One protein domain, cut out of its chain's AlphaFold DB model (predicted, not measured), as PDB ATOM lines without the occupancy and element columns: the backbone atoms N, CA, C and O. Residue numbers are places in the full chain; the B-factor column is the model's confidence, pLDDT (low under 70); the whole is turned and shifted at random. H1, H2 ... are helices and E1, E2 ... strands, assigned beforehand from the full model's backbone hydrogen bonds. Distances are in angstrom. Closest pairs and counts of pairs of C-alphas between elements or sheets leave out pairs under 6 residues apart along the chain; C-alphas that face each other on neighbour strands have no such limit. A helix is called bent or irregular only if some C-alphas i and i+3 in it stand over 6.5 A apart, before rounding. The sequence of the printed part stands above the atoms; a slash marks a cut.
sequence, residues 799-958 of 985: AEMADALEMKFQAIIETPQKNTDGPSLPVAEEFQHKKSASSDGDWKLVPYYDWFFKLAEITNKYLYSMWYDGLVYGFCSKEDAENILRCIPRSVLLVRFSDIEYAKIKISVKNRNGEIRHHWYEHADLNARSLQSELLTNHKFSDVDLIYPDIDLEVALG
ATOM      1  N   ALA A 799     314.510 160.587 194.260       68.25
ATOM      2  CA  ALA A 799     313.466 160.044 193.395       68.25
ATOM      3  C   ALA A 799     313.790 158.601 192.979       68.25
ATOM      4  O   ALA A 799     313.000 157.701 193.234       68.25
ATOM      5  N   GLU A 800     314.998 158.350 192.468       74.31
ATOM      6  CA  GLU A 800     315.413 157.001 192.050       74.31
ATOM      7  C   GLU A 800     315.452 156.005 193.217       74.31
ATOM      8  O   GLU A 800     315.105 154.835 193.055       74.31
ATOM      9  N   MET A 801     315.862 156.459 194.409       77.19
ATOM     10  CA  MET A 801     315.818 155.630 195.615       77.19
ATOM     11  C   MET A 801     314.383 155.286 196.014       77.19
ATOM     12  O   MET A 801     314.101 154.138 196.356       77.19
ATOM     13  N   ALA A 802     313.483 156.266 195.965       74.06
ATOM     14  CA  ALA A 802     312.080 156.057 196.277       74.06
ATOM     15  C   ALA A 802     311.425 155.056 195.320       74.06
ATOM     16  O   ALA A 802     310.762 154.134 195.786       74.06
ATOM     17  N   ASP A 803     311.684 155.171 194.016       76.62
ATOM     18  CA  ASP A 803     311.158 154.247 193.006       76.62
ATOM     19  C   ASP A 803     311.638 152.807 193.246       76.62
ATOM     20  O   ASP A 803     310.857 151.857 193.160       76.62
ATOM     21  N   ALA A 804     312.916 152.629 193.597       79.94
ATOM     22  CA  ALA A 804     313.477 151.314 193.908       79.94
ATOM     23  C   ALA A 804     312.871 150.706 195.185       79.94
ATOM     24  O   ALA A 804     312.536 149.517 195.219       79.94
ATOM     25  N   LEU A 805     312.715 151.513 196.239       78.81
ATOM     26  CA  LEU A 805     312.094 151.092 197.497       78.81
ATOM     27  C   LEU A 805     310.628 150.721 197.292       78.81
ATOM     28  O   LEU A 805     310.185 149.687 197.786       78.81
ATOM     29  N   GLU A 806     309.901 151.525 196.525       78.81
ATOM     30  CA  GLU A 806     308.500 151.298 196.193       78.81
ATOM     31  C   GLU A 806     308.314 149.991 195.420       78.81
ATOM     32  O   GLU A 806     307.526 149.126 195.805       78.81
ATOM     33  N   MET A 807     309.122 149.794 194.378       78.50
ATOM     34  CA  MET A 807     309.132 148.572 193.581       78.50
ATOM     35  C   MET A 807     309.371 147.331 194.451       78.50
ATOM     36  O   MET A 807     308.703 146.305 194.282       78.50
ATOM     37  N   LYS A 808     310.283 147.433 195.423       80.00
ATOM     38  CA  LYS A 808     310.592 146.337 196.342       80.00
ATOM     39  C   LYS A 808     309.519 146.128 197.413       80.00
ATOM     40  O   LYS A 808     309.236 144.985 197.771       80.00
ATOM     41  N   PHE A 809     308.891 147.192 197.898       79.00
ATOM     42  CA  PHE A 809     307.778 147.128 198.846       79.00
ATOM     43  C   PHE A 809     306.572 146.418 198.237       79.00
ATOM     44  O   PHE A 809     306.033 145.480 198.826       79.00
ATOM     45  N   GLN A 810     306.216 146.794 197.008       76.81
ATOM     46  CA  GLN A 810     305.171 146.131 196.233       76.81
ATOM     47  C   GLN A 810     305.506 144.659 195.976       76.81
ATOM     48  O   GLN A 810     304.627 143.806 196.101       76.81
ATOM     49  N   ALA A 811     306.773 144.345 195.676       76.62
ATOM     50  CA  ALA A 811     307.232 142.966 195.511       76.62
ATOM     51  C   ALA A 811     307.004 142.123 196.773       76.62
ATOM     52  O   ALA A 811     306.514 141.004 196.666       76.62
ATOM     53  N   ILE A 812     307.294 142.669 197.958       75.19
ATOM     54  CA  ILE A 812     307.122 141.962 199.236       75.19
ATOM     55  C   ILE A 812     305.648 141.787 199.597       75.19
ATOM     56  O   ILE A 812     305.278 140.760 200.157       75.19
ATOM     57  N   ILE A 813     304.797 142.775 199.319       73.56
ATOM     58  CA  ILE A 813     303.365 142.700 199.649       73.56
ATOM     59  C   ILE A 813     302.587 141.902 198.594       73.56
ATOM     60  O   ILE A 813     301.477 141.472 198.872       73.56
ATOM     61  N   GLU A 814     303.178 141.637 197.426       68.31
ATOM     62  CA  GLU A 814     302.542 140.948 196.293       68.31
ATOM     63  C   GLU A 814     301.309 141.696 195.751       68.31
ATOM     64  O   GLU A 814     300.352 141.096 195.258       68.31
ATOM     65  N   THR A 815     301.312 143.029 195.831       58.62
ATOM     66  CA  THR A 815     300.274 143.864 195.210       58.62
ATOM     67  C   THR A 815     300.665 144.263 193.790       58.62
ATOM     68  O   THR A 815     301.813 144.664 193.582       58.62
ATOM     69  N   PRO A 816     299.736 144.217 192.814       48.56
ATOM     70  CA  PRO A 816     299.987 144.789 191.494       48.56
ATOM     71  C   PRO A 816     300.277 146.292 191.618       48.56
ATOM     72  O   PRO A 816     299.693 146.959 192.478       48.56
ATOM     73  N   GLN A 817     301.169 146.819 190.768       46.59
ATOM     74  CA  GLN A 817     301.404 148.263 190.650       46.59
ATOM     75  C   GLN A 817     300.050 148.969 190.517       46.59
ATOM     76  O   GLN A 817     299.274 148.660 189.610       46.59
ATOM     77  N   LYS A 818     299.749 149.909 191.421       40.44
ATOM     78  CA  LYS A 818     298.666 150.861 191.163       40.44
ATOM     79  C   LYS A 818     299.040 151.616 189.887       40.44
ATOM     80  O   LYS A 818     300.165 152.100 189.786       40.44
ATOM     81  N   ASN A 819     298.108 151.702 188.935       34.22
ATOM     82  CA  ASN A 819     298.232 152.621 187.805       34.22
ATOM     83  C   ASN A 819     298.644 154.000 188.340       34.22
ATOM     84  O   ASN A 819     298.114 154.460 189.354       34.22
ATOM     85  N   THR A 820     299.593 154.617 187.647       36.44
ATOM     86  CA  THR A 820     300.331 155.851 187.968       36.44
ATOM     87  C   THR A 820     299.482 157.121 188.142       36.44
ATOM     88  O   THR A 820     300.040 158.207 188.233       36.44
ATOM     89  N   ASP A 821     298.157 157.001 188.242       34.12
ATOM     90  CA  ASP A 821     297.226 158.111 188.492       34.12
ATOM     91  C   ASP A 821     296.852 158.248 189.984       34.12
ATOM     92  O   ASP A 821     296.135 159.169 190.377       34.12
ATOM     93  N   GLY A 822     297.308 157.321 190.834       35.72
ATOM     94  CA  GLY A 822     297.253 157.464 192.290       35.72
ATOM     95  C   GLY A 822     298.477 158.217 192.826       35.72
ATOM     96  O   GLY A 822     299.533 158.159 192.198       35.72
ATOM     97  N   PRO A 823     298.385 158.892 193.988       37.62
ATOM     98  CA  PRO A 823     299.554 159.513 194.603       37.62
ATOM     99  C   PRO A 823     300.661 158.467 194.775       37.62
ATOM    100  O   PRO A 823     300.382 157.344 195.216       37.62
ATOM    101  N   SER A 824     301.898 158.828 194.407       48.00
ATOM    102  CA  SER A 824     303.095 158.032 194.698       48.00
ATOM    103  C   SER A 824     303.023 157.573 196.144       48.00
ATOM    104  O   SER A 824     302.689 158.377 197.019       48.00
ATOM    105  N   LEU A 825     303.291 156.295 196.405       53.62
ATOM    106  CA  LEU A 825     303.254 155.797 197.770       53.62
ATOM    107  C   LEU A 825     304.148 156.710 198.639       53.62
ATOM    108  O   LEU A 825     305.281 156.996 198.239       53.62
ATOM    109  N   PRO A 826     303.680 157.177 199.813       57.31
ATOM    110  CA  PRO A 826     304.393 158.170 200.625       57.31
ATOM    111  C   PRO A 826     305.748 157.688 201.187       57.31
ATOM    112  O   PRO A 826     306.394 158.383 201.962       57.31
ATOM    113  N   VAL A 827     306.229 156.517 200.750       58.75
ATOM    114  CA  VAL A 827     307.603 156.022 200.903       58.75
ATOM    115  C   VAL A 827     308.626 157.058 200.443       58.75
ATOM    116  O   VAL A 827     309.627 157.263 201.129       58.75
ATOM    117  N   ALA A 828     308.373 157.723 199.310       57.59
ATOM    118  CA  ALA A 828     309.256 158.747 198.756       57.59
ATOM    119  C   ALA A 828     309.374 159.967 199.682       57.59
ATOM    120  O   ALA A 828     310.473 160.458 199.944       57.59
ATOM    121  N   GLU A 829     308.237 160.427 200.199       59.81
ATOM    122  CA  GLU A 829     308.126 161.581 201.090       59.81
ATOM    123  C   GLU A 829     308.719 161.269 202.469       59.81
ATOM    124  O   GLU A 829     309.506 162.050 202.998       59.81
ATOM    125  N   GLU A 830     308.447 160.079 203.009       63.50
ATOM    126  CA  GLU A 830     309.018 159.602 204.270       63.50
ATOM    127  C   GLU A 830     310.542 159.413 204.162       63.50
ATOM    128  O   GLU A 830     311.288 159.754 205.086       63.50
ATOM    129  N   PHE A 831     311.033 158.918 203.019       63.56
ATOM    130  CA  PHE A 831     312.465 158.843 202.725       63.56
ATOM    131  C   PHE A 831     313.102 160.240 202.698       63.56
ATOM    132  O   PHE A 831     314.142 160.461 203.323       63.56
ATOM    133  N   GLN A 832     312.468 161.208 202.030       61.34
ATOM    134  CA  GLN A 832     312.946 162.593 201.983       61.34
ATOM    135  C   GLN A 832     312.928 163.264 203.366       61.34
ATOM    136  O   GLN A 832     313.902 163.925 203.727       61.34
ATOM    137  N   HIS A 833     311.877 163.046 204.159       63.41
ATOM    138  CA  HIS A 833     311.704 163.620 205.494       63.41
ATOM    139  C   HIS A 833     312.705 163.052 206.516       63.41
ATOM    140  O   HIS A 833     313.311 163.793 207.291       63.41
ATOM    141  N   LYS A 834     312.963 161.736 206.498       62.19
ATOM    142  CA  LYS A 834     313.977 161.143 207.387       62.19
ATOM    143  C   LYS A 834     315.414 161.477 206.978       62.19
ATOM    144  O   LYS A 834     316.291 161.504 207.844       62.19
ATOM    145  N   LYS A 835     315.659 161.757 205.692       60.16
ATOM    146  CA  LYS A 835     316.951 162.259 205.203       60.16
ATOM    147  C   LYS A 835     317.209 163.696 205.662       60.16
ATOM    148  O   LYS A 835     318.311 163.986 206.116       60.16
ATOM    149  N   SER A 836     316.216 164.585 205.575       53.88
ATOM    150  CA  SER A 836     316.354 165.993 205.984       53.88
ATOM    151  C   SER A 836     316.456 166.185 207.503       53.88
ATOM    152  O   SER A 836     317.042 167.166 207.951       53.88
ATOM    153  N   ALA A 837     315.946 165.237 208.295       52.91
ATOM    154  CA  ALA A 837     316.030 165.249 209.756       52.91
ATOM    155  C   ALA A 837     317.388 164.784 210.335       52.91
ATOM    156  O   ALA A 837     317.609 164.914 211.540       52.91
ATOM    157  N   SER A 838     318.300 164.240 209.519       50.62
ATOM    158  CA  SER A 838     319.631 163.801 209.967       50.62
ATOM    159  C   SER A 838     320.653 164.925 209.824       50.62
ATOM    160  O   SER A 838     321.047 165.271 208.714       50.62
ATOM    161  N   SER A 839     321.114 165.481 210.945       43.16
ATOM    162  CA  SER A 839     322.162 166.513 210.987       43.16
ATOM    163  C   SER A 839     323.585 165.971 210.797       43.16
ATOM    164  O   SER A 839     324.519 166.762 210.686       43.16
ATOM    165  N   ASP A 840     323.754 164.647 210.750       38.75
ATOM    166  CA  ASP A 840     325.033 163.973 210.524       38.75
ATOM    167  C   ASP A 840     324.997 163.315 209.136       38.75
ATOM    168  O   ASP A 840     324.082 162.546 208.828       38.75
ATOM    169  N   GLY A 841     325.950 163.671 208.273       40.56
ATOM    170  CA  GLY A 841     325.960 163.371 206.834       40.56
ATOM    171  C   GLY A 841     326.045 161.891 206.439       40.56
ATOM    172  O   GLY A 841     326.040 161.599 205.248       40.56
ATOM    173  N   ASP A 842     326.065 160.968 207.402       42.50
ATOM    174  CA  ASP A 842     326.116 159.521 207.186       42.50
ATOM    175  C   ASP A 842     324.815 158.859 207.644       42.50
ATOM    176  O   ASP A 842     324.711 158.237 208.708       42.50
ATOM    177  N   TRP A 843     323.784 158.965 206.811       48.31
ATOM    178  CA  TRP A 843     322.579 158.176 207.015       48.31
ATOM    179  C   TRP A 843     322.886 156.694 206.768       48.31
ATOM    180  O   TRP A 843     323.210 156.280 205.654       48.31
ATOM    181  N   LYS A 844     322.792 155.864 207.813       55.84
ATOM    182  CA  LYS A 844     323.033 154.421 207.700       55.84
ATOM    183  C   LYS A 844     321.803 153.768 207.069       55.84
ATOM    184  O   LYS A 844     320.800 153.531 207.735       55.84
ATOM    185  N   LEU A 845     321.900 153.461 205.778       61.47
ATOM    186  CA  LEU A 845     320.855 152.810 204.982       61.47
ATOM    187  C   LEU A 845     320.324 151.508 205.609       61.47
ATOM    188  O   LEU A 845     319.139 151.211 205.493       61.47
ATOM    189  N   VAL A 846     321.180 150.744 206.290       63.25
ATOM    190  CA  VAL A 846     320.841 149.428 206.856       63.25
ATOM    191  C   VAL A 846     319.727 149.516 207.919       63.25
ATOM    192  O   VAL A 846     318.727 148.823 207.762       63.25
ATOM    193  N   PRO A 847     319.793 150.399 208.939       67.12
ATOM    194  CA  PRO A 847     318.677 150.637 209.858       67.12
ATOM    195  C   PRO A 847     317.336 150.984 209.199       67.12
ATOM    196  O   PRO A 847     316.290 150.551 209.680       67.12
ATOM    197  N   TYR A 848     317.338 151.768 208.118       72.50
ATOM    198  CA  TYR A 848     316.103 152.080 207.398       72.50
ATOM    199  C   TYR A 848     315.609 150.903 206.572       72.50
ATOM    200  O   TYR A 848     314.415 150.627 206.576       72.50
ATOM    201  N   TYR A 849     316.518 150.186 205.914       72.88
ATOM    202  CA  TYR A 849     316.204 148.945 205.219       72.88
ATOM    203  C   TYR A 849     315.541 147.953 206.189       72.88
ATOM    204  O   TYR A 849     314.437 147.482 205.948       72.88
ATOM    205  N   ASP A 850     316.120 147.741 207.369       73.31
ATOM    206  CA  ASP A 850     315.518 146.901 208.409       73.31
ATOM    207  C   ASP A 850     314.119 147.370 208.830       73.31
ATOM    208  O   ASP A 850     313.213 146.555 209.013       73.31
ATOM    209  N   TRP A 851     313.922 148.678 209.000       76.56
ATOM    210  CA  TRP A 851     312.619 149.254 209.334       76.56
ATOM    211  C   TRP A 851     311.583 149.021 208.233       76.56
ATOM    212  O   TRP A 851     310.503 148.488 208.492       76.56
ATOM    213  N   PHE A 852     311.930 149.402 207.010       77.38
ATOM    214  CA  PHE A 852     311.053 149.414 205.852       77.38
ATOM    215  C   PHE A 852     310.602 148.004 205.467       77.38
ATOM    216  O   PHE A 852     309.414 147.747 205.269       77.38
ATOM    217  N   PHE A 853     311.536 147.055 205.444       76.25
ATOM    218  CA  PHE A 853     311.256 145.683 205.031       76.25
ATOM    219  C   PHE A 853     310.485 144.904 206.098       76.25
ATOM    220  O   PHE A 853     309.591 144.132 205.754       76.25
ATOM    221  N   LYS A 854     310.731 145.157 207.392       76.38
ATOM    222  CA  LYS A 854     309.898 144.590 208.468       76.38
ATOM    223  C   LYS A 854     308.461 145.103 208.407       76.38
ATOM    224  O   LYS A 854     307.534 144.341 208.677       76.38
ATOM    225  N   LEU A 855     308.253 146.372 208.043       78.62
ATOM    226  CA  LEU A 855     306.909 146.911 207.816       78.62
ATOM    227  C   LEU A 855     306.232 146.254 206.611       78.62
ATOM    228  O   LEU A 855     305.068 145.867 206.714       78.62
ATOM    229  N   ALA A 856     306.958 146.073 205.507       78.31
ATOM    230  CA  ALA A 856     306.457 145.350 204.340       78.31
ATOM    231  C   ALA A 856     306.065 143.903 204.700       78.31
ATOM    232  O   ALA A 856     304.984 143.444 204.335       78.31
ATOM    233  N   GLU A 857     306.886 143.208 205.494       76.19
ATOM    234  CA  GLU A 857     306.624 141.838 205.949       76.19
ATOM    235  C   GLU A 857     305.398 141.750 206.870       76.19
ATOM    236  O   GLU A 857     304.566 140.858 206.710       76.19
ATOM    237  N   ILE A 858     305.241 142.686 207.813       80.38
ATOM    238  CA  ILE A 858     304.043 142.775 208.663       80.38
ATOM    239  C   ILE A 858     302.804 143.072 207.827       80.38
ATOM    240  O   ILE A 858     301.741 142.500 208.080       80.38
ATOM    241  N   THR A 859     302.940 143.939 206.828       81.81
ATOM    242  CA  THR A 859     301.836 144.290 205.938       81.81
ATOM    243  C   THR A 859     301.401 143.073 205.136       81.81
ATOM    244  O   THR A 859     300.229 142.716 205.195       81.81
ATOM    245  N   ASN A 860     302.337 142.358 204.501       81.25
ATOM    246  CA  ASN A 860     302.059 141.095 203.815       81.25
ATOM    247  C   ASN A 860     301.423 140.058 204.767       81.25
ATOM    248  O   ASN A 860     300.378 139.487 204.466       81.25
ATOM    249  N   LYS A 861     302.003 139.851 205.955       81.62
ATOM    250  CA  LYS A 861     301.580 138.778 206.864       81.62
ATOM    251  C   LYS A 861     300.224 139.030 207.532       81.62
ATOM    252  O   LYS A 861     299.455 138.086 207.704       81.62
ATOM    253  N   TYR A 862     299.938 140.264 207.952       84.19
ATOM    254  CA  TYR A 862     298.773 140.568 208.800       84.19
ATOM    255  C   TYR A 862     297.773 141.534 208.183       84.19
ATOM    256  O   TYR A 862     296.593 141.477 208.529       84.19
ATOM    257  N   LEU A 863     298.225 142.434 207.309       81.62
ATOM    258  CA  LEU A 863     297.402 143.524 206.789       81.62
ATOM    259  C   LEU A 863     297.086 143.397 205.302       81.62
ATOM    260  O   LEU A 863     296.418 144.283 204.787       81.62
ATOM    261  N   TYR A 864     297.497 142.322 204.622       81.12
ATOM    262  CA  TYR A 864     297.373 142.190 203.166       81.12
ATOM    263  C   TYR A 864     295.966 142.514 202.656       81.12
ATOM    264  O   TYR A 864     295.819 143.319 201.746       81.12
ATOM    265  N   SER A 865     294.923 141.965 203.292       77.81
ATOM    266  CA  SER A 865     293.531 142.246 202.905       77.81
ATOM    267  C   SER A 865     293.146 143.716 203.089       77.81
ATOM    268  O   SER A 865     292.625 144.329 202.167       77.81
ATOM    269  N   MET A 866     293.458 144.310 204.244       79.12
ATOM    270  CA  MET A 866     293.168 145.725 204.509       79.12
ATOM    271  C   MET A 866     293.981 146.660 203.606       79.12
ATOM    272  O   MET A 866     293.493 147.715 203.218       79.12
ATOM    273  N   TRP A 867     295.216 146.286 203.278       80.12
ATOM    274  CA  TRP A 867     296.087 147.015 202.364       80.12
ATOM    275  C   TRP A 867     295.558 146.956 200.925       80.12
ATOM    276  O   TRP A 867     295.443 147.990 200.272       80.12
ATOM    277  N   TYR A 868     295.164 145.766 200.460       75.19
ATOM    278  CA  TYR A 868     294.561 145.546 199.143       75.19
ATOM    279  C   TYR A 868     293.243 146.315 198.976       75.19
ATOM    280  O   TYR A 868     293.027 146.952 197.948       75.19
ATOM    281  N   ASP A 869     292.405 146.329 200.016       74.81
ATOM    282  CA  ASP A 869     291.135 147.065 200.042       74.81
ATOM    283  C   ASP A 869     291.323 148.591 200.213       74.81
ATOM    284  O   ASP A 869     290.346 149.338 200.240       74.81
ATOM    285  N   GLY A 870     292.566 149.079 200.340       77.19
ATOM    286  CA  GLY A 870     292.879 150.504 200.493       77.19
ATOM    287  C   GLY A 870     292.501 151.100 201.854       77.19
ATOM    288  O   GLY A 870     292.416 152.317 201.985       77.19
ATOM    289  N   LEU A 871     292.278 150.258 202.867       81.38
ATOM    290  CA  LEU A 871     291.877 150.650 204.226       81.38
ATOM    291  C   LEU A 871     293.063 151.052 205.115       81.38
ATOM    292  O   LEU A 871     292.884 151.619 206.195       81.38
ATOM    293  N   VAL A 872     294.283 150.725 204.688       82.69
ATOM    294  CA  VAL A 872     295.520 151.139 205.352       82.69
ATOM    295  C   VAL A 872     296.055 152.369 204.636       82.69
ATOM    296  O   VAL A 872     296.418 152.295 203.467       82.69
ATOM    297  N   TYR A 873     296.140 153.488 205.353       81.38
ATOM    298  CA  TYR A 873     296.738 154.714 204.825       81.38
ATOM    299  C   TYR A 873     298.259 154.566 204.663       81.38
ATOM    300  O   TYR A 873     298.848 155.093 203.727       81.38
ATOM    301  N   GLY A 874     298.901 153.793 205.545       80.94
ATOM    302  CA  GLY A 874     300.322 153.462 205.429       80.94
ATOM    303  C   GLY A 874     301.220 154.540 206.028       80.94
ATOM    304  O   GLY A 874     301.149 154.786 207.232       80.94
ATOM    305  N   PHE A 875     302.095 155.152 205.229       76.31
ATOM    306  CA  PHE A 875     303.069 156.139 205.711       76.31
ATOM    307  C   PHE A 875     302.371 157.470 206.007       76.31
ATOM    308  O   PHE A 875     301.860 158.132 205.111       76.31
ATOM    309  N   CYS A 876     302.289 157.819 207.289       77.25
ATOM    310  CA  CYS A 876     301.669 159.050 207.759       77.25
ATOM    311  C   CYS A 876     302.247 159.412 209.123       77.25
ATOM    312  O   CYS A 876     302.238 158.585 210.052       77.25
ATOM    313  N   SER A 877     302.731 160.646 209.248       77.50
ATOM    314  CA  SER A 877     303.230 161.149 210.520       77.50
ATOM    315  C   SER A 877     302.090 161.273 211.535       77.50
ATOM    316  O   SER A 877     300.899 161.285 211.207       77.50
ATOM    317  N   LYS A 878     302.442 161.343 212.822       83.56
ATOM    318  CA  LYS A 878     301.448 161.613 213.868       83.56
ATOM    319  C   LYS A 878     300.715 162.941 213.622       83.56
ATOM    320  O   LYS A 878     299.501 162.986 213.803       83.56
ATOM    321  N   GLU A 879     301.441 163.984 213.231       82.50
ATOM    322  CA  GLU A 879     300.901 165.330 213.032       82.50
ATOM    323  C   GLU A 879     299.949 165.386 211.833       82.50
ATOM    324  O   GLU A 879     298.832 165.887 211.961       82.50
ATOM    325  N   ASP A 880     300.327 164.766 210.713       82.00
ATOM    326  CA  ASP A 880     299.475 164.686 209.522       82.00
ATOM    327  C   ASP A 880     298.196 163.906 209.809       82.00
ATOM    328  O   ASP A 880     297.100 164.349 209.462       82.00
ATOM    329  N   ALA A 881     298.308 162.782 210.524       83.62
ATOM    330  CA  ALA A 881     297.149 162.012 210.948       83.62
ATOM    331  C   ALA A 881     296.207 162.850 211.825       83.62
ATOM    332  O   ALA A 881     294.994 162.823 211.623       83.62
ATOM    333  N   GLU A 882     296.734 163.608 212.792       89.25
ATOM    334  CA  GLU A 882     295.917 164.499 213.622       89.25
ATOM    335  C   GLU A 882     295.236 165.592 212.788       89.25
ATOM    336  O   GLU A 882     294.050 165.857 212.987       89.25
ATOM    337  N   ASN A 883     295.947 166.197 211.835       86.75
ATOM    338  CA  ASN A 883     295.407 167.233 210.957       86.75
ATOM    339  C   ASN A 883     294.285 166.692 210.058       86.75
ATOM    340  O   ASN A 883     293.211 167.291 209.995       86.75
ATOM    341  N   ILE A 884     294.479 165.517 209.451       84.69
ATOM    342  CA  ILE A 884     293.460 164.829 208.643       84.69
ATOM    343  C   ILE A 884     292.215 164.527 209.486       84.69
ATOM    344  O   ILE A 884     291.093 164.841 209.086       84.69
ATOM    345  N   LEU A 885     292.396 163.957 210.682       87.06
ATOM    346  CA  LEU A 885     291.286 163.593 211.565       87.06
ATOM    347  C   LEU A 885     290.531 164.829 212.087       87.06
ATOM    348  O   LEU A 885     289.305 164.796 212.221       87.06
ATOM    349  N   ARG A 886     291.216 165.950 212.360       88.38
ATOM    350  CA  ARG A 886     290.570 167.211 212.776       88.38
ATOM    351  C   ARG A 886     289.588 167.722 211.721       88.38
ATOM    352  O   ARG A 886     288.492 168.130 212.102       88.38
ATOM    353  N   CYS A 887     289.939 167.621 210.440       85.19
ATOM    354  CA  CYS A 887     289.123 168.084 209.316       85.19
ATOM    355  C   CYS A 887     287.831 167.278 209.100       85.19
ATOM    356  O   CYS A 887     286.878 167.796 208.520       85.19
ATOM    357  N   ILE A 888     287.768 166.028 209.568       83.62
ATOM    358  CA  ILE A 888     286.608 165.151 209.355       83.62
ATOM    359  C   ILE A 888     285.583 165.370 210.477       83.62
ATOM    360  O   ILE A 888     285.916 165.176 211.644       83.62
ATOM    361  N   PRO A 889     284.325 165.752 210.191       81.44
ATOM    362  CA  PRO A 889     283.356 166.121 211.230       81.44
ATOM    363  C   PRO A 889     282.832 164.935 212.057       81.44
ATOM    364  O   PRO A 889     282.278 165.141 213.134       81.44
ATOM    365  N   ARG A 890     282.990 163.697 211.574       87.00
ATOM    366  CA  ARG A 890     282.484 162.468 212.208       87.00
ATOM    367  C   ARG A 890     283.586 161.708 212.950       87.00
ATOM    368  O   ARG A 890     284.766 162.031 212.825       87.00
ATOM    369  N   SER A 891     283.190 160.707 213.737       90.56
ATOM    370  CA  SER A 891     284.141 159.798 214.378       90.56
ATOM    371  C   SER A 891     284.780 158.891 213.320       90.56
ATOM    372  O   SER A 891     284.082 158.281 212.508       90.56
ATOM    373  N   VAL A 892     286.109 158.856 213.279       91.00
ATOM    374  CA  VAL A 892     286.861 158.203 212.199       91.00
ATOM    375  C   VAL A 892     288.183 157.647 212.716       91.00
ATOM    376  O   VAL A 892     288.821 158.253 213.582       91.00
ATOM    377  N   LEU A 893     288.608 156.502 212.181       93.06
ATOM    378  CA  LEU A 893     289.941 155.948 212.402       93.06
ATOM    379  C   LEU A 893     290.786 155.899 211.128       93.06
ATOM    380  O   LEU A 893     290.281 155.784 210.012       93.06
ATOM    381  N   LEU A 894     292.099 155.953 211.332       88.75
ATOM    382  CA  LEU A 894     293.141 155.926 210.315       88.75
ATOM    383  C   LEU A 894     294.208 154.900 210.717       88.75
ATOM    384  O   LEU A 894     294.822 155.023 211.781       88.75
ATOM    385  N   VAL A 895     294.447 153.900 209.866       88.94
ATOM    386  CA  VAL A 895     295.502 152.895 210.078       88.94
ATOM    387  C   VAL A 895     296.784 153.355 209.387       88.94
ATOM    388  O   VAL A 895     296.807 153.511 208.167       88.94
ATOM    389  N   ARG A 896     297.855 153.555 210.159       86.81
ATOM    390  CA  ARG A 896     299.153 154.066 209.692       86.81
ATOM    391  C   ARG A 896     300.329 153.243 210.219       86.81
ATOM    392  O   ARG A 896     300.218 152.542 211.223       86.81
ATOM    393  N   PHE A 897     301.481 153.354 209.576       85.50
ATOM    394  CA  PHE A 897     302.730 152.771 210.051       85.50
ATOM    395  C   PHE A 897     303.364 153.633 211.142       85.50
ATOM    396  O   PHE A 897     303.173 154.849 211.208       85.50
ATOM    397  N   SER A 898     304.099 152.986 212.044       79.44
ATOM    398  CA  SER A 898     304.858 153.680 213.075       79.44
ATOM    399  C   SER A 898     306.093 154.372 212.481       79.44
ATOM    400  O   SER A 898     306.990 153.733 211.935       79.44
ATOM    401  N   ASP A 899     306.126 155.689 212.654       67.50
ATOM    402  CA  ASP A 899     307.202 156.631 212.317       67.50
ATOM    403  C   ASP A 899     308.487 156.416 213.145       67.50
ATOM    404  O   ASP A 899     309.598 156.544 212.617       67.50
ATOM    405  N   ILE A 900     308.332 156.053 214.427       65.81
ATOM    406  CA  ILE A 900     309.411 155.996 215.437       65.81
ATOM    407  C   ILE A 900     309.795 154.558 215.811       65.81
ATOM    408  O   ILE A 900     310.973 154.215 215.868       65.81
ATOM    409  N   GLU A 901     308.808 153.706 216.095       67.12
ATOM    410  CA  GLU A 901     309.056 152.341 216.570       67.12
ATOM    411  C   GLU A 901     309.022 151.340 215.414       67.12
ATOM    412  O   GLU A 901     308.052 151.298 214.652       67.12
ATOM    413  N   TYR A 902     310.071 150.525 215.305       67.06
ATOM    414  CA  TYR A 902     310.217 149.509 214.266       67.06
ATOM    415  C   TYR A 902     309.082 148.487 214.300       67.06
ATOM    416  O   TYR A 902     308.751 147.965 215.361       67.06
ATOM    417  N   ALA A 903     308.558 148.141 213.119       66.81
ATOM    418  CA  ALA A 903     307.663 146.999 212.941       66.81
ATOM    419  C   ALA A 903     306.347 147.082 213.753       66.81
ATOM    420  O   ALA A 903     305.819 146.063 214.200       66.81
ATOM    421  N   LYS A 904     305.807 148.296 213.944       81.44
ATOM    422  CA  LYS A 904     304.522 148.516 214.624       81.44
ATOM    423  C   LYS A 904     303.507 149.220 213.735       81.44
ATOM    424  O   LYS A 904     303.849 150.109 212.952       81.44
ATOM    425  N   ILE A 905     302.243 148.855 213.919       87.56
ATOM    426  CA  ILE A 905     301.092 149.476 213.258       87.56
ATOM    427  C   ILE A 905     300.414 150.406 214.259       87.56
ATOM    428  O   ILE A 905     300.141 150.001 215.388       87.56
ATOM    429  N   LYS A 906     300.149 151.653 213.862       90.00
ATOM    430  CA  LYS A 906     299.457 152.651 214.681       90.00
ATOM    431  C   LYS A 906     298.048 152.898 214.144       90.00
ATOM    432  O   LYS A 906     297.840 153.031 212.944       90.00
ATOM    433  N   ILE A 907     297.084 153.007 215.045       92.19
ATOM    434  CA  ILE A 907     295.702 153.376 214.743       92.19
ATOM    435  C   ILE A 907     295.451 154.732 215.386       92.19
ATOM    436  O   ILE A 907     295.467 154.851 216.612       92.19
ATOM    437  N   SER A 908     295.264 155.754 214.558       92.31
ATOM    438  CA  SER A 908     294.868 157.090 214.999       92.31
ATOM    439  C   SER A 908     293.347 157.189 214.925       92.31
ATOM    440  O   SER A 908     292.770 156.897 213.883       92.31
ATOM    441  N   VAL A 909     292.697 157.574 216.017       93.12
ATOM    442  CA  VAL A 909     291.236 157.545 216.154       93.12
ATOM    443  C   VAL A 909     290.737 158.890 216.643       93.12
ATOM    444  O   VAL A 909     291.278 159.415 217.612       93.12
ATOM    445  N   LYS A 910     289.681 159.412 216.020       92.88
ATOM    446  CA  LYS A 910     288.885 160.531 216.527       92.88
ATOM    447  C   LYS A 910     287.531 160.022 217.011       92.88
ATOM    448  O   LYS A 910     286.744 159.513 216.214       92.88
ATOM    449  N   ASN A 911     287.246 160.203 218.296       88.31
ATOM    450  CA  ASN A 911     285.967 159.802 218.889       88.31
ATOM    451  C   ASN A 911     284.862 160.828 218.580       88.31
ATOM    452  O   ASN A 911     285.140 161.954 218.162       88.31
ATOM    453  N   ARG A 912     283.595 160.488 218.864       86.00
ATOM    454  CA  ARG A 912     282.436 161.401 218.704       86.00
ATOM    455  C   ARG A 912     282.573 162.736 219.449       86.00
ATOM    456  O   ARG A 912     282.005 163.733 219.020       86.00
ATOM    457  N   ASN A 913     283.370 162.769 220.517       85.31
ATOM    458  CA  ASN A 913     283.643 163.973 221.307       85.31
ATOM    459  C   ASN A 913     284.738 164.872 220.695       85.31
ATOM    460  O   ASN A 913     285.079 165.898 221.275       85.31
ATOM    461  N   GLY A 914     285.331 164.476 219.564       82.56
ATOM    462  CA  GLY A 914     286.418 165.203 218.903       82.56
ATOM    463  C   GLY A 914     287.817 164.960 219.485       82.56
ATOM    464  O   GLY A 914     288.785 165.487 218.942       82.56
ATOM    465  N   GLU A 915     287.945 164.154 220.545       90.56
ATOM    466  CA  GLU A 915     289.235 163.744 221.118       90.56
ATOM    467  C   GLU A 915     289.963 162.771 220.178       90.56
ATOM    468  O   GLU A 915     289.355 161.814 219.688       90.56
ATOM    469  N   ILE A 916     291.261 163.004 219.948       91.31
ATOM    470  CA  ILE A 916     292.116 162.149 219.117       91.31
ATOM    471  C   ILE A 916     293.013 161.286 220.010       91.31
ATOM    472  O   ILE A 916     293.711 161.801 220.881       91.31
ATOM    473  N   ARG A 917     293.015 159.971 219.776       91.31
ATOM    474  CA  ARG A 917     293.843 158.981 220.481       91.31
ATOM    475  C   ARG A 917     294.655 158.149 219.495       91.31
ATOM    476  O   ARG A 917     294.270 157.978 218.341       91.31
ATOM    477  N   HIS A 918     295.773 157.600 219.964       89.88
ATOM    478  CA  HIS A 918     296.625 156.716 219.171       89.88
ATOM    479  C   HIS A 918     296.858 155.398 219.903       89.88
ATOM    480  O   HIS A 918     297.221 155.385 221.078       89.88
ATOM    481  N   HIS A 919     296.696 154.294 219.184       90.06
ATOM    482  CA  HIS A 919     296.950 152.943 219.671       90.06
ATOM    483  C   HIS A 919     298.019 152.284 218.803       90.06
ATOM    484  O   HIS A 919     298.057 152.538 217.602       90.06
ATOM    485  N   TRP A 920     298.887 151.458 219.382       87.31
ATOM    486  CA  TRP A 920     299.908 150.714 218.641       87.31
ATOM    487  C   TRP A 920     299.716 149.210 218.809       87.31
ATOM    488  O   TRP A 920     299.202 148.758 219.830       87.31
ATOM    489  N   TYR A 921     300.140 148.466 217.791       88.06
ATOM    490  CA  TYR A 921     300.064 147.014 217.721       88.06
ATOM    491  C   TYR A 921     301.395 146.451 217.230       88.06
ATOM    492  O   TYR A 921     301.946 146.917 216.225       88.06
ATOM    493  N   GLU A 922     301.900 145.451 217.945       84.69
ATOM    494  CA  GLU A 922     303.140 144.745 217.636       84.69
ATOM    495  C   GLU A 922     302.863 143.377 216.999       84.69
ATOM    496  O   GLU A 922     301.728 142.904 216.914       84.69
ATOM    497  N   HIS A 923     303.925 142.694 216.571       79.56
ATOM    498  CA  HIS A 923     303.833 141.357 215.979       79.56
ATOM    499  C   HIS A 923     303.126 140.341 216.897       79.56
ATOM    500  O   HIS A 923     302.439 139.447 216.405       79.56
ATOM    501  N   ALA A 924     303.290 140.461 218.218       83.25
ATOM    502  CA  ALA A 924     302.622 139.599 219.193       83.25
ATOM    503  C   ALA A 924     301.104 139.840 219.219       83.25
ATOM    504  O   ALA A 924     300.337 138.877 219.180       83.25
ATOM    505  N   ASP A 925     300.678 141.105 219.194       85.75
ATOM    506  CA  ASP A 925     299.261 141.479 219.221       85.75
ATOM    507  C   ASP A 925     298.545 141.034 217.940       85.75
ATOM    508  O   ASP A 925     297.484 140.414 217.998       85.75
ATOM    509  N   LEU A 926     299.170 141.282 216.782       84.19
ATOM    510  CA  LEU A 926     298.627 140.924 215.466       84.19
ATOM    511  C   LEU A 926     298.588 139.404 215.226       84.19
ATOM    512  O   LEU A 926     297.742 138.921 214.473       84.19
ATOM    513  N   ASN A 927     299.479 138.638 215.871       83.25
ATOM    514  CA  ASN A 927     299.410 137.173 215.891       83.25
ATOM    515  C   ASN A 927     298.294 136.663 216.805       83.25
ATOM    516  O   ASN A 927     297.618 135.695 216.458       83.25
ATOM    517  N   ALA A 928     298.126 137.275 217.980       85.50
ATOM    518  CA  ALA A 928     297.099 136.872 218.932       85.50
ATOM    519  C   ALA A 928     295.696 137.119 218.363       85.50
ATOM    520  O   ALA A 928     294.784 136.316 218.574       85.50
ATOM    521  N   ARG A 929     295.525 138.221 217.623       82.88
ATOM    522  CA  ARG A 929     294.247 138.596 217.030       82.88
ATOM    523  C   ARG A 929     294.418 139.434 215.767       82.88
ATOM    524  O   ARG A 929     295.202 140.375 215.736       82.88
ATOM    525  N   SER A 930     293.608 139.155 214.743       85.38
ATOM    526  CA  SER A 930     293.607 139.976 213.530       85.38
ATOM    527  C   SER A 930     293.152 141.410 213.817       85.38
ATOM    528  O   SER A 930     292.201 141.632 214.575       85.38
ATOM    529  N   LEU A 931     293.785 142.378 213.146       87.81
ATOM    530  CA  LEU A 931     293.477 143.800 213.316       87.81
ATOM    531  C   LEU A 931     292.000 144.111 213.026       87.81
ATOM    532  O   LEU A 931     291.374 144.875 213.750       87.81
ATOM    533  N   GLN A 932     291.414 143.454 212.023       86.88
ATOM    534  CA  GLN A 932     289.991 143.579 211.688       86.88
ATOM    535  C   GLN A 932     289.083 143.178 212.860       86.88
ATOM    536  O   GLN A 932     288.139 143.889 213.194       86.88
ATOM    537  N   SER A 933     289.372 142.042 213.510       84.31
ATOM    538  CA  SER A 933     288.580 141.575 214.653       84.31
ATOM    539  C   SER A 933     288.750 142.492 215.857       84.31
ATOM    540  O   SER A 933     287.792 142.731 216.591       84.31
ATOM    541  N   GLU A 934     289.958 143.003 216.056       88.56
ATOM    542  CA  GLU A 934     290.271 143.928 217.133       88.56
ATOM    543  C   GLU A 934     289.516 145.257 216.982       88.56
ATOM    544  O   GLU A 934     288.851 145.683 217.927       88.56
ATOM    545  N   LEU A 935     289.522 145.842 215.781       88.44
ATOM    546  CA  LEU A 935     288.814 147.085 215.465       88.44
ATOM    547  C   LEU A 935     287.291 146.984 215.645       88.44
ATOM    548  O   LEU A 935     286.669 147.950 216.065       88.44
ATOM    549  N   LEU A 936     286.690 145.820 215.378       84.44
ATOM    550  CA  LEU A 936     285.235 145.628 215.469       84.44
ATOM    551  C   LEU A 936     284.713 145.281 216.868       84.44
ATOM    552  O   LEU A 936     283.512 145.343 217.112       84.44
ATOM    553  N   THR A 937     285.569 144.812 217.774       83.50
ATOM    554  CA  THR A 937     285.100 144.210 219.038       83.50
ATOM    555  C   THR A 937     285.707 144.829 220.282       83.50
ATOM    556  O   THR A 937     285.168 144.641 221.373       83.50
ATOM    557  N   ASN A 938     286.838 145.522 220.156       86.62
ATOM    558  CA  ASN A 938     287.442 146.172 221.299       86.62
ATOM    559  C   ASN A 938     286.651 147.443 221.635       86.62
ATOM    560  O   ASN A 938     286.450 148.305 220.785       86.62
ATOM    561  N   HIS A 939     286.257 147.583 222.903       84.62
ATOM    562  CA  HIS A 939     285.582 148.771 223.437       84.62
ATOM    563  C   HIS A 939     286.349 150.078 223.169       84.62
ATOM    564  O   HIS A 939     285.749 151.143 223.153       84.62
ATOM    565  N   LYS A 940     287.665 150.015 222.918       84.75
ATOM    566  CA  LYS A 940     288.470 151.177 222.504       84.75
ATOM    567  C   LYS A 940     287.962 151.846 221.220       84.75
ATOM    568  O   LYS A 940     288.190 153.039 221.051       84.75
ATOM    569  N   PHE A 941     287.300 151.095 220.339       87.50
ATOM    570  CA  PHE A 941     286.842 151.558 219.027       87.50
ATOM    571  C   PHE A 941     285.313 151.566 218.889       87.50
ATOM    572  O   PHE A 941     284.812 151.827 217.803       87.50
ATOM    573  N   SER A 942     284.554 151.316 219.967       82.75
ATOM    574  CA  SER A 942     283.080 151.263 219.913       82.75
ATOM    575  C   SER A 942     282.429 152.590 219.528       82.75
ATOM    576  O   SER A 942     281.304 152.609 219.040       82.75
ATOM    577  N   ASP A 943     283.136 153.696 219.760       84.88
ATOM    578  CA  ASP A 943     282.656 155.057 219.516       84.88
ATOM    579  C   ASP A 943     283.099 155.597 218.144       84.88
ATOM    580  O   ASP A 943     283.086 156.814 217.933       84.88
ATOM    581  N   VAL A 944     283.535 154.713 217.236       87.12
ATOM    582  CA  VAL A 944     284.039 155.050 215.900       87.12
ATOM    583  C   VAL A 944     283.094 154.524 214.830       87.12
ATOM    584  O   VAL A 944     282.829 153.329 214.754       87.12
ATOM    585  N   ASP A 945     282.628 155.425 213.970       84.69
ATOM    586  CA  ASP A 945     281.662 155.111 212.921       84.69
ATOM    587  C   ASP A 945     282.357 154.812 211.577       84.69
ATOM    588  O   ASP A 945     281.867 154.004 210.790       84.69
ATOM    589  N   LEU A 946     283.499 155.456 211.299       87.88
ATOM    590  CA  LEU A 946     284.142 155.439 209.980       87.88
ATOM    591  C   LEU A 946     285.605 154.973 210.012       87.88
ATOM    592  O   LEU A 946     286.335 155.189 210.980       87.88
ATOM    593  N   ILE A 947     286.064 154.429 208.891       87.88
ATOM    594  CA  ILE A 947     287.470 154.317 208.503       87.88
ATOM    595  C   ILE A 947     287.752 155.289 207.349       87.88
ATOM    596  O   ILE A 947     286.939 155.446 206.435       87.88
ATOM    597  N   TYR A 948     288.884 155.991 207.413       82.88
ATOM    598  CA  TYR A 948     289.289 156.973 206.400       82.88
ATOM    599  C   TYR A 948     289.335 156.351 204.981       82.88
ATOM    600  O   TYR A 948     289.814 155.221 204.859       82.88
ATOM    601  N   PRO A 949     288.905 157.057 203.907       73.88
ATOM    602  CA  PRO A 949     288.519 158.476 203.865       73.88
ATOM    603  C   PRO A 949     287.084 158.813 204.295       73.88
ATOM    604  O   PRO A 949     286.889 159.898 204.827       73.88
ATOM    605  N   ASP A 950     286.103 157.928 204.101       79.00
ATOM    606  CA  ASP A 950     284.703 158.125 204.543       79.00
ATOM    607  C   ASP A 950     283.898 156.819 204.389       79.00
ATOM    608  O   ASP A 950     282.836 156.774 203.767       79.00
ATOM    609  N   ILE A 951     284.460 155.698 204.851       81.75
ATOM    610  CA  ILE A 951     283.847 154.373 204.698       81.75
ATOM    611  C   ILE A 951     283.326 153.928 206.061       81.75
ATOM    612  O   ILE A 951     284.042 154.012 207.053       81.75
ATOM    613  N   ASP A 952     282.093 153.437 206.127       84.25
ATOM    614  CA  ASP A 952     281.543 152.865 207.359       84.25
ATOM    615  C   ASP A 952     282.415 151.702 207.865       84.25
ATOM    616  O   ASP A 952     282.762 150.794 207.103       84.25
ATOM    617  N   LEU A 953     282.801 151.752 209.143       83.75
ATOM    618  CA  LEU A 953     283.773 150.833 209.735       83.75
ATOM    619  C   LEU A 953     283.272 149.380 209.748       83.75
ATOM    620  O   LEU A 953     284.035 148.456 209.445       83.75
ATOM    621  N   GLU A 954     281.992 149.162 210.064       80.69
ATOM    622  CA  GLU A 954     281.396 147.824 210.075       80.69
ATOM    623  C   GLU A 954     281.217 147.282 208.655       80.69
ATOM    624  O   GLU A 954     281.403 146.084 208.419       80.69
ATOM    625  N   VAL A 955     280.898 148.149 207.693       79.12
ATOM    626  CA  VAL A 955     280.802 147.773 206.275       79.12
ATOM    627  C   VAL A 955     282.180 147.431 205.705       79.12
ATOM    628  O   VAL A 955     282.326 146.398 205.046       79.12
ATOM    629  N   ALA A 956     283.197 148.248 205.994       76.25
ATOM    630  CA  ALA A 956     284.563 148.075 205.505       76.25
ATOM    631  C   ALA A 956     285.198 146.778 206.022       76.25
ATOM    632  O   ALA A 956     285.734 145.980 205.252       76.25
ATOM    633  N   LEU A 957     285.105 146.532 207.332       78.69
ATOM    634  CA  LEU A 957     285.754 145.388 207.979       78.69
ATOM    635  C   LEU A 957     284.861 144.137 208.025       78.69
ATOM    636  O   LEU A 957     285.351 143.041 208.296       78.69
ATOM    637  N   GLY A 958     283.574 144.277 207.687       64.44
ATOM    638  CA  GLY A 958     282.595 143.199 207.634       64.44
ATOM    639  C   GLY A 958     282.030 142.811 209.001       64.44
ATOM    640  O   GLY A 958     282.512 141.864 209.621       64.44
TER     641      GLY A 958
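This is residues 799 to 958 of the 985 residues of an uncharacterized protein of Caenorhabditis remanei (UniProt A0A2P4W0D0). A twisted sheet of four strands is the core, with H4 packed over one face and the inner part of the long, kinked helix H3 over the other. H3 begins at one end of the domain, away from the sheet; residues 809 to 813 of H1 pack on residues 853 to 864 of H3, H2 packs on H1, and the small helices H6 and H7 pack together toward the other end of the long axis. The printed part has 160 residues with seven named helices and four named strands, in the order H1 H2 H3 E1 H4 E2 E3 E4 H5 H6 H7. The mixed sheet runs E1, E2, E3, E4, with E1 and E2 parallel and the other neighbours antiparallel; the class is mixed, helices and strands. The whole is compact, with a radius of gyration of the C-alphas of 15.9 A and spans of 45 by 35 by 31 A.

H1, residues 799 to 813, begins at C-alpha 799 (313.466, 160.044, 193.395) and is 21.0 A long from first to last C-alpha. H2 is residues 827 to 836, 14.2 A. H3, residues 845 to 868, is 27.9 A; it is irregular, with C-alphas 862 and 865 8.1 A apart, and has a kink of 82 degrees near residue 862. E1, residues 872 to 874, is followed by H4, residues 878 to 887, 14.6 A. E2, residues 892 to 897, 16.9 A, begins at C-alpha 892 (286.861, 158.203, 212.199). E3 is residues 905 to 910, 16.8 A, and E4 is residues 916 to 921, 17.2 A. The short helices H5, residues 923 to 928, H6, residues 931 to 937, and H7, residues 953 to 957, follow; H7 ends at C-alpha 957 (285.754, 145.388, 207.979).

E2, E3 and E4 form a meander, each strand the antiparallel neighbour of the one before, in two hairpins. Between E2 and E3, N 894 and O 908 are 2.8 A apart, within hydrogen-bond range; between E3 and E4, N 907 and O 919 are 2.8 A apart. E1, H4 and E2 form a strand-helix-strand unit, two parallel neighbour strands with a helix between, and its crossover is right-handed; N 873 and O 895 are 2.9 A apart. From edge to edge the strands' lines turn by 86 degrees. H3 and H4 are on opposite faces of the sheet, in three layers, helices on both faces of a sheet. H4 has a height over the sheet of 8.7 A and runs along the strands, at 27 degrees to E3 on the local plane; its closest C-alphas to E3 are Leu 885 and Lys 910, 6.3 A. H3 has a height over the sheet of 7.9 A. Residues 809 to 813 of H1 touch H3, at a steep tilt of 47 degrees, the same way, closest at the C-alphas of Ile 813 and Asn 860, 4.7 A. H1 and H2 touch at a steep tilt of 49 degrees, opposite ways, closest at the C-alphas of Ala 802 and Ala 828, 4.6 A. H3 and H5 only just touch, with 3 pairs of C-alphas within 8 A; the closest are those of Tyr 862 and Leu 926, 6.7 A. H6 only grazes the sheet with residues 931 to 935 and touches H7, closest at the C-alphas of Gln 932 and Leu 957, 5.9 A. In H1, H2, H4, H5, H6 and H7 every O i to N i+4 pair is within hydrogen-bond range; in H3 17 of 20 are.

The two C-alphas farthest apart, those of Gly 841 and Gly 958, are 47.8 A apart. The printed part has no cut. The links H1 to H2 and H6 to H7 are long. Residues 836 to 842, of which 836 belongs to H2, stand free. Mean pLDDT of the printed part is 75.6; under 70 are residue 799, residues 814 to 847, residues 899 to 903 and residue 958.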